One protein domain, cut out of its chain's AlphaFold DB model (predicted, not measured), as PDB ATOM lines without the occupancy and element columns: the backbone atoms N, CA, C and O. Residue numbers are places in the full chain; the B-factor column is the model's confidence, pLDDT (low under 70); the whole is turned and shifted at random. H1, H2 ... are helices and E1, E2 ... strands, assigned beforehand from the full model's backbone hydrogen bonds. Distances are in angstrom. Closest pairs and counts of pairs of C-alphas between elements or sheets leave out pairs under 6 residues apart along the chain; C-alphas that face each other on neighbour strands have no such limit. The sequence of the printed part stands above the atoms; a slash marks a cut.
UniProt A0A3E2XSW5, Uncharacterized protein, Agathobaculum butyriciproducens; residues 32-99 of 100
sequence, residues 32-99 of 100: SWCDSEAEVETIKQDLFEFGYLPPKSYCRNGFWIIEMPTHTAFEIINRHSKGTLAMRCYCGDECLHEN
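This is residues 32 to 99 of the 100 residues of an uncharacterized protein of Agathobaculum butyriciproducens (UniProt A0A3E2XSW5). Helix H2 packs over the hairpin of strands E3 and E4, and helix H1 lies loosely beside H2, aslant to it. A second, smaller hairpin, E1 and E2, comes near the first through E2 and E3, while E1 is at the domain's periphery. The 68 printed residues hold two named helices and four named strands, in the order H1, E1, E2, H2, E3, E4, with two antiparallel sheets, E1 - E2 and E3 - E4. The class is mixed, helices and strands; the whole is compact, with a radius of gyration of the C-alphas of 11.5 A, and rounded, spanning 30 by 24 by 22 A.

H1, residues 37 to 49, and H2, residues 70 to 79, are close but not clearly touching; their closest C-alphas, of Asp 46 and Ile 76, are 7.4 A apart. They run opposite ways at a steep tilt of 37 degrees, only just past shallow. E1, residues 58 to 60, and E2, residues 63 to 67, form an antiparallel hairpin, with N 63 and O 60 3.1 A apart. E3, residues 85 to 91, and E4, residues 94 to 98, form another, with N 89 and O 97 2.8 A apart. The closest C-alphas of H2 and E3, of Ile 77 and Met 87, are 6.1 A apart. E2 and E3 are near each other; H1 and E2 are apart. In both helices every O i to N i+4 pair is within hydrogen-bond range.

H1 begins at C-alpha 37 (-20.746, 55.772, 19.516) and is 18.8 A long. E1 measures 6.0 A, E2 13.0 A, H2 14.2 A and E3 19.9 A. E4, 11.4 A, ends at C-alpha 98 (-35.652, 46.317, 29.186).

The C-alphas farthest apart, of Cys 34 and Gly 92, are 30.3 A apart. The printed part has no cut and no long link. Its mean pLDDT is 81.0; residues 33 to 36, 53 to 61 and 83 are under 70.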
ATOM      1  N   SER A  32     -28.728  51.223  15.763       70.06
ATOM      2  CA  SER A  32     -28.062  51.854  14.615       70.06
ATOM      3  C   SER A  32     -26.569  51.963  14.912       70.06
ATOM      4  O   SER A  32     -26.192  52.415  15.986       70.06
ATOM      5  N   TRP A  33     -25.711  51.570  13.966       60.94
ATOM      6  CA  TRP A  33     -24.252  51.651  14.135       60.94
ATOM      7  C   TRP A  33     -23.709  53.085  14.034       60.94
ATOM      8  O   TRP A  33     -22.591  53.336  14.473       60.94
ATOM      9  N   CYS A  34     -24.466  54.013  13.440       58.12
ATOM     10  CA  CYS A  34     -23.999  55.377  13.178       58.12
ATOM     11  C   CYS A  34     -24.264  56.351  14.332       58.12
ATOM     12  O   CYS A  34     -23.545  57.335  14.458       58.12
ATOM     13  N   ASP A  35     -25.258  56.072  15.176       60.38
ATOM     14  CA  ASP A  35     -25.753  57.035  16.169       60.38
ATOM     15  C   ASP A  35     -25.362  56.672  17.612       60.38
ATOM     16  O   ASP A  35     -25.628  57.433  18.540       60.38
ATOM     17  N   SER A  36     -24.705  55.524  17.808       65.62
ATOM     18  CA  SER A  36     -24.500  54.929  19.131       65.62
ATOM     19  C   SER A  36     -23.114  55.130  19.743       65.62
ATOM     20  O   SER A  36     -22.901  54.711  20.873       65.62
ATOM     21  N   GLU A  37     -22.146  55.733  19.047       73.81
ATOM     22  CA  GLU A  37     -20.746  55.772  19.516       73.81
ATOM     23  C   GLU A  37     -20.582  56.506  20.860       73.81
ATOM     24  O   GLU A  37     -19.966  55.975  21.784       73.81
ATOM     25  N   ALA A  38     -21.198  57.683  21.012       78.06
ATOM     26  CA  ALA A  38     -21.136  58.448  22.259       78.06
ATOM     27  C   ALA A  38     -21.823  57.714  23.425       78.06
ATOM     28  O   ALA A  38     -21.303  57.680  24.539       78.06
ATOM     29  N   GLU A  39     -22.972  57.094  23.162       80.19
ATOM     30  CA  GLU A  39     -23.733  56.349  24.166       80.19
ATOM     31  C   GLU A  39     -22.985  55.080  24.605       80.19
ATOM     32  O   GLU A  39     -22.875  54.787  25.797       80.19
ATOM     33  N   VAL A  40     -22.359  54.384  23.653       80.94
ATOM     34  CA  VAL A  40     -21.493  53.228  23.906       80.94
ATOM     35  C   VAL A  40     -20.344  53.589  24.851       80.94
ATOM     36  O   VAL A  40     -20.065  52.827  25.779       80.94
ATOM     37  N   GLU A  41     -19.688  54.737  24.663       82.88
ATOM     38  CA  GLU A  41     -18.619  55.180  25.568       82.88
ATOM     39  C   GLU A  41     -19.144  55.500  26.974       82.88
ATOM     40  O   GLU A  41     -18.524  55.099  27.961       82.88
ATOM     41  N   THR A  42     -20.318  56.130  27.097       85.19
ATOM     42  CA  THR A  42     -20.920  56.378  28.421       85.19
ATOM     43  C   THR A  42     -21.253  55.085  29.165       85.19
ATOM     44  O   THR A  42     -21.010  54.983  30.364       85.19
ATOM     45  N   ILE A  43     -21.708  54.050  28.458       85.06
ATOM     46  CA  ILE A  43     -21.978  52.735  29.052       85.06
ATOM     47  C   ILE A  43     -20.695  52.031  29.458       85.06
ATOM     48  O   ILE A  43     -20.654  51.416  30.520       85.06
ATOM     49  N   LYS A  44     -19.636  52.100  28.642       83.25
ATOM     50  CA  LYS A  44     -18.326  51.570  29.045       83.25
ATOM     51  C   LYS A  44     -17.859  52.232  30.337       83.25
ATOM     52  O   LYS A  44     -17.369  51.529  31.215       83.25
ATOM     53  N   GLN A  45     -18.043  53.542  30.466       83.81
ATOM     54  CA  GLN A  45     -17.697  54.276  31.679       83.81
ATOM     55  C   GLN A  45     -18.541  53.825  32.883       83.81
ATOM     56  O   GLN A  45     -17.966  53.492  33.915       83.81
ATOM     57  N   ASP A  46     -19.865  53.706  32.749       85.06
ATOM     58  CA  ASP A  46     -20.716  53.165  33.822       85.06
ATOM     59  C   ASP A  46     -20.265  51.748  34.222       85.06
ATOM     60  O   ASP A  46     -20.045  51.453  35.398       85.06
ATOM     61  N   LEU A  47     -20.047  50.862  33.246       84.75
ATOM     62  CA  LEU A  47     -19.547  49.506  33.488       84.75
ATOM     63  C   LEU A  47     -18.185  49.510  34.199       84.75
ATOM     64  O   LEU A  47     -17.931  48.615  35.007       84.75
ATOM     65  N   PHE A  48     -17.320  50.493  33.927       84.25
ATOM     66  CA  PHE A  48     -16.036  50.663  34.615       84.25
ATOM     67  C   PHE A  48     -16.248  50.966  36.089       84.25
ATOM     68  O   PHE A  48     -15.669  50.303  36.948       84.25
ATOM     69  N   GLU A  49     -17.099  51.949  36.368       84.25
ATOM     70  CA  GLU A  49     -17.400  52.419  37.718       84.25
ATOM     71  C   GLU A  49     -18.030  51.318  38.571       84.25
ATOM     72  O   GLU A  49     -17.712  51.186  39.752       84.25
ATOM     73  N   PHE A  50     -18.845  50.461  37.956       81.38
ATOM     74  CA  PHE A  50     -19.419  49.290  38.609       81.38
ATOM     75  C   PHE A  50     -18.463  48.080  38.696       81.38
ATOM     76  O   PHE A  50     -18.825  47.064  39.291       81.38
ATOM     77  N   GLY A  51     -17.244  48.163  38.149       81.81
ATOM     78  CA  GLY A  51     -16.216  47.116  38.253       81.81
ATOM     79  C   GLY A  51     -16.331  45.980  37.232       81.81
ATOM     80  O   GLY A  51     -15.763  44.906  37.435       81.81
ATOM     81  N   TYR A  52     -17.038  46.198  36.124       76.81
ATOM     82  CA  TYR A  52     -17.287  45.209  35.072       76.81
ATOM     83  C   TYR A  52     -16.389  45.404  33.840       76.81
ATOM     84  O   TYR A  52     -16.769  44.968  32.759       76.81
ATOM     85  N   LEU A  53     -15.206  46.029  33.962       66.94
ATOM     86  CA  LEU A  53     -14.226  46.178  32.868       66.94
ATOM     87  C   LEU A  53     -12.914  45.379  33.107       66.94
ATOM     88  O   LEU A  53     -12.402  45.369  34.225       66.94
ATOM     89  N   PRO A  54     -12.329  44.754  32.057       54.47
ATOM     90  CA  PRO A  54     -12.973  44.525  30.773       54.47
ATOM     91  C   PRO A  54     -14.184  43.614  30.990       54.47
ATOM     92  O   PRO A  54     -14.046  42.625  31.720       54.47
ATOM     93  N   PRO A  55     -15.367  43.917  30.418       55.31
ATOM     94  CA  PRO A  55     -16.476  43.013  30.596       55.31
ATOM     95  C   PRO A  55     -16.001  41.691  30.033       55.31
ATOM     96  O   PRO A  55     -15.398  41.659  28.954       55.31
ATOM     97  N   LYS A  56     -16.251  40.599  30.762       52.44
ATOM     98  CA  LYS A  56     -16.240  39.240  30.200       52.44
ATOM     99  C   LYS A  56     -17.387  39.160  29.188       52.44
ATOM    100  O   LYS A  56     -18.351  38.430  29.358       52.44
ATOM    101  N   SER A  57     -17.307  40.026  28.192       53.53
ATOM    102  CA  SER A  57     -18.299  40.339  27.199       53.53
ATOM    103  C   SER A  57     -18.026  39.387  26.072       53.53
ATOM    104  O   SER A  57     -16.999  39.431  25.393       53.53
ATOM    105  N   TYR A  58     -18.954  38.470  25.899       56.31
ATOM    106  CA  TYR A  58     -19.011  37.739  24.663       56.31
ATOM    107  C   TYR A  58     -19.622  38.672  23.618       56.31
ATOM    108  O   TYR A  58     -20.827  38.902  23.635       56.31
ATOM    109  N   CYS A  59     -18.783  39.248  22.753       59.09
ATOM    110  CA  CYS A  59     -19.243  39.987  21.584       59.09
ATOM    111  C   CYS A  59     -19.550  38.987  20.466       59.09
ATOM    112  O   CYS A  59     -18.641  38.483  19.803       59.09
ATOM    113  N   ARG A  60     -20.830  38.664  20.259       61.19
ATOM    114  CA  ARG A  60     -21.286  37.886  19.096       61.19
ATOM    115  C   ARG A  60     -22.381  38.663  18.407       61.19
ATOM    116  O   ARG A  60     -23.335  39.069  19.056       61.19
ATOM    117  N   ASN A  61     -22.241  38.859  17.100       66.12
ATOM    118  CA  ASN A  61     -23.229  39.547  16.267       66.12
ATOM    119  C   ASN A  61     -23.630  40.947  16.784       66.12
ATOM    120  O   ASN A  61     -24.753  41.375  16.552       66.12
ATOM    121  N   GLY A  62     -22.734  41.654  17.486       73.25
ATOM    122  CA  GLY A  62     -22.996  43.003  18.005       73.25
ATOM    123  C   GLY A  62     -23.644  43.074  19.393       73.25
ATOM    124  O   GLY A  62     -23.854  44.178  19.885       73.25
ATOM    125  N   PHE A  63     -23.911  41.938  20.051       80.62
ATOM    126  CA  PHE A  63     -24.397  41.905  21.435       80.62
ATOM    127  C   PHE A  63     -23.245  41.912  22.433       80.62
ATOM    128  O   PHE A  63     -22.292  41.151  22.279       80.62
ATOM    129  N   TRP A  64     -23.355  42.705  23.492       85.12
ATOM    130  CA  TRP A  64     -22.504  42.641  24.674       85.12
ATOM    131  C   TRP A  64     -23.274  41.955  25.790       85.12
ATOM    132  O   TRP A  64     -24.270  42.490  26.257       85.12
ATOM    133  N   ILE A  65     -22.819  40.775  26.210       88.06
ATOM    134  CA  ILE A  65     -23.450  39.989  27.278       88.06
ATOM    135  C   ILE A  65     -22.557  40.045  28.512       88.06
ATOM    136  O   ILE A  65     -21.402  39.624  28.448       88.06
ATOM    137  N   ILE A  66     -23.077  40.563  29.620       88.75
ATOM    138  CA  ILE A  66     -22.307  40.864  30.828       88.75
ATOM    139  C   ILE A  66     -23.019  40.239  32.027       88.75
ATOM    140  O   ILE A  66     -24.153  40.595  32.328       88.75
ATOM    141  N   GLU A  67     -22.367  39.302  32.716       89.44
ATOM    142  CA  GLU A  67     -22.903  38.706  33.947       89.44
ATOM    143  C   GLU A  67     -22.821  39.724  35.093       89.44
ATOM    144  O   GLU A  67     -21.732  40.197  35.425       89.44
ATOM    145  N   MET A  68     -23.966  40.080  35.679       90.50
ATOM    146  CA  MET A  68     -24.055  41.043  36.781       90.50
ATOM    147  C   MET A  68     -25.359  40.870  37.576       90.50
ATOM    148  O   MET A  68     -26.327  40.315  37.051       90.50
ATOM    149  N   PRO A  69     -25.439  41.351  38.829       92.44
ATOM    150  CA  PRO A  69     -26.682  41.374  39.589       92.44
ATOM    151  C   PRO A  69     -27.788  42.175  38.889       92.44
ATOM    152  O   PRO A  69     -27.532  43.216  38.284       92.44
ATOM    153  N   THR A  70     -29.041  41.734  39.043       92.94
ATOM    154  CA  THR A  70     -30.215  42.382  38.427       92.94
ATOM    155  C   THR A  70     -30.367  43.845  38.829       92.94
ATOM    156  O   THR A  70     -30.683  44.670  37.981       92.94
ATOM    157  N   HIS A  71     -30.094  44.196  40.089       92.38
ATOM    158  CA  HIS A  71     -30.206  45.580  40.556       92.38
ATOM    159  C   HIS A  71     -29.250  46.527  39.808       92.38
ATOM    160  O   HIS A  71     -29.675  47.598  39.386       92.38
ATOM    161  N   THR A  72     -27.998  46.111  39.576       91.44
ATOM    162  CA  THR A  72     -27.019  46.885  38.796       91.44
ATOM    163  C   THR A  72     -27.441  46.984  37.334       91.44
ATOM    164  O   THR A  72     -27.417  48.068  36.757       91.44
ATOM    165  N   ALA A  73     -27.892  45.872  36.742       92.00
ATOM    166  CA  ALA A  73     -28.377  45.864  35.364       92.00
ATOM    167  C   ALA A  73     -29.559  46.825  35.173       92.00
ATOM    168  O   ALA A  73     -29.586  47.588  34.212       92.00
ATOM    169  N   PHE A  74     -30.519  46.822  36.099       93.56
ATOM    170  CA  PHE A  74     -31.697  47.688  36.030       93.56
ATOM    171  C   PHE A  74     -31.315  49.161  36.158       93.56
ATOM    172  O   PHE A  74     -31.876  50.000  35.460       93.56
ATOM    173  N   GLU A  75     -30.351  49.483  37.022       92.06
ATOM    174  CA  GLU A  75     -29.850  50.848  37.167       92.06
ATOM    175  C   GLU A  75     -29.235  51.366  35.861       92.06
ATOM    176  O   GLU A  75     -29.598  52.454  35.413       92.06
ATOM    177  N   ILE A  76     -28.388  50.564  35.208       89.62
ATOM    178  CA  ILE A  76     -27.791  50.906  33.908       89.62
ATOM    179  C   ILE A  76     -28.884  51.079  32.842       89.62
ATOM    180  O   ILE A  76     -28.920  52.105  32.165       89.62
ATOM    181  N   ILE A  77     -29.820  50.128  32.732       91.12
ATOM    182  CA  ILE A  77     -30.924  50.189  31.757       91.12
ATOM    183  C   ILE A  77     -31.750  51.468  31.937       91.12
ATOM    184  O   ILE A  77     -32.085  52.141  30.965       91.12
ATOM    185  N   ASN A  78     -32.064  51.836  33.180       90.19
ATOM    186  CA  ASN A  78     -32.875  53.017  33.462       90.19
ATOM    187  C   ASN A  78     -32.138  54.326  33.134       90.19
ATOM    188  O   ASN A  78     -32.772  55.262  32.637       90.19
ATOM    189  N   ARG A  79     -30.815  54.389  33.364       88.12
ATOM    190  CA  ARG A  79     -29.968  55.542  32.998       88.12
ATOM    191  C   ARG A  79     -29.925  55.770  31.485       88.12
ATOM    192  O   ARG A  79     -29.968  56.918  31.052       88.12
ATOM    193  N   HIS A  80     -29.925  54.692  30.701       85.00
ATOM    194  CA  HIS A  80     -29.812  54.716  29.233       85.00
ATOM    195  C   HIS A  80     -31.124  54.356  28.520       85.00
ATOM    196  O   HIS A  80     -31.144  53.785  27.431       85.00
ATOM    197  N   SER A  81     -32.263  54.689  29.133       74.50
ATOM    198  CA  SER A  81     -33.580  54.279  28.632       74.50
ATOM    199  C   SER A  81     -34.053  54.993  27.358       74.50
ATOM    200  O   SER A  81     -35.029  54.568  26.766       74.50
ATOM    201  N   LYS A  82     -33.388  56.068  26.916       71.81
ATOM    202  CA  LYS A  82     -33.855  56.937  25.810       71.81
ATOM    203  C   LYS A  82     -32.942  56.943  24.584       71.81
ATOM    204  O   LYS A  82     -32.981  57.886  23.794       71.81
ATOM    205  N   GLY A  83     -32.060  55.960  24.490       69.62
ATOM    206  CA  GLY A  83     -30.953  55.991  23.555       69.62
ATOM    207  C   GLY A  83     -31.144  55.190  22.273       69.62
ATOM    208  O   GLY A  83     -32.215  54.694  21.939       69.62
ATOM    209  N   THR A  84     -30.046  55.086  21.541       80.56
ATOM    210  CA  THR A  84     -29.866  54.333  20.291       80.56
ATOM    211  C   THR A  84     -29.457  52.878  20.529       80.56
ATOM    212  O   THR A  84     -29.233  52.115  19.583       80.56
ATOM    213  N   LEU A  85     -29.350  52.488  21.796       84.38
ATOM    214  CA  LEU A  85     -28.972  51.158  22.234       84.38
ATOM    215  C   LEU A  85     -30.174  50.452  22.842       84.38
ATOM    216  O   LEU A  85     -30.886  51.003  23.677       84.38
ATOM    217  N   ALA A  86     -30.358  49.196  22.465       87.62
ATOM    218  CA  ALA A  86     -31.256  48.306  23.171       87.62
ATOM    219  C   ALA A  86     -30.495  47.620  24.306       87.62
ATOM    220  O   ALA A  86     -29.353  47.172  24.144       87.62
ATOM    221  N   MET A  87     -31.144  47.541  25.459       90.81
ATOM    222  CA  MET A  87     -30.624  46.930  26.667       90.81
ATOM    223  C   MET A  87     -31.688  46.063  27.312       90.81
ATOM    224  O   MET A  87     -32.819  46.494  27.535       90.81
ATOM    225  N   ARG A  88     -31.302  44.843  27.669       93.06
ATOM    226  CA  ARG A  88     -32.174  43.895  28.357       93.06
ATOM    227  C   ARG A  88     -31.431  43.181  29.463       93.06
ATOM    228  O   ARG A  88     -30.307  42.724  29.273       93.06
ATOM    229  N   CYS A  89     -32.078  43.046  30.606       93.94
ATOM    230  CA  CYS A  89     -31.632  42.181  31.679       93.94
ATOM    231  C   CYS A  89     -32.348  40.836  31.573       93.94
ATOM    232  O   CYS A  89     -33.572  40.795  31.461       93.94
ATOM    233  N   TYR A  90     -31.588  39.748  31.648       94.31
ATOM    234  CA  TYR A  90     -32.094  38.383  31.614       94.31
ATOM    235  C   TYR A  90     -31.673  37.588  32.847       94.31
ATOM    236  O   TYR A  90     -30.578  37.802  33.368       94.31
ATOM    237  N   CYS A  91     -32.488  36.609  33.240       93.38
ATOM    238  CA  CYS A  91     -32.074  35.467  34.056       93.38
ATOM    239  C   CYS A  91     -32.221  34.194  33.216       93.38
ATOM    240  O   CYS A  91     -33.333  33.782  32.889       93.38
ATOM    241  N   GLY A  92     -31.105  33.586  32.804       90.44
ATOM    242  CA  GLY A  92     -31.158  32.564  31.752       90.44
ATOM    243  C   GLY A  92     -31.738  33.143  30.454       90.44
ATOM    244  O   GLY A  92     -31.199  34.110  29.928       90.44
ATOM    245  N   ASP A  93     -32.822  32.567  29.932       90.94
ATOM    246  CA  ASP A  93     -33.548  33.047  28.743       90.94
ATOM    247  C   ASP A  93     -34.745  33.963  29.049       90.94
ATOM    248  O   ASP A  93     -35.372  34.490  28.123       90.94
ATOM    249  N   GLU A  94     -35.059  34.182  30.324       93.12
ATOM    250  CA  GLU A  94     -36.175  35.023  30.749       93.12
ATOM    251  C   GLU A  94     -35.754  36.493  30.806       93.12
ATOM    252  O   GLU A  94     -34.838  36.853  31.543       93.12
ATOM    253  N   CYS A  95     -36.421  37.348  30.027       93.69
ATOM    254  CA  CYS A  95     -36.204  38.794  30.060       93.69
ATOM    255  C   CYS A  95     -36.920  39.396  31.273       93.69
ATOM    256  O   CYS A  95     -38.139  39.286  31.381       93.69
ATOM    257  N   LEU A  96     -36.165  40.044  32.158       94.25
ATOM    258  CA  LEU A  96     -36.661  40.614  33.410       94.25
ATOM    259  C   LEU A  96     -36.932  42.119  33.325       94.25
ATOM    260  O   LEU A  96     -37.830  42.612  33.999       94.25
ATOM    261  N   HIS A  97     -36.134  42.850  32.543       93.50
ATOM    262  CA  HIS A  97     -36.251  44.302  32.386       93.50
ATOM    263  C   HIS A  97     -35.621  44.740  31.071       93.50
ATOM    264  O   HIS A  97     -34.622  44.159  30.650       93.50
ATOM    265  N   GLU A  98     -36.169  45.768  30.437       92.06
ATOM    266  CA  GLU A  98     -35.652  46.317  29.186       92.06
ATOM    267  C   GLU A  98     -35.817  47.834  29.136       92.06
ATOM    268  O   GLU A  98     -36.662  48.386  29.847       92.06
ATOM    269  N   ASN A  99     -35.006  48.512  28.321       86.06
ATOM    270  CA  ASN A  99     -35.290  49.901  27.976       86.06
ATOM    271  C   ASN A  99     -36.358  49.967  26.869       86.06
ATOM    272  O   ASN A  99     -36.312  49.200  25.908       86.06
TER     273      ASN A  99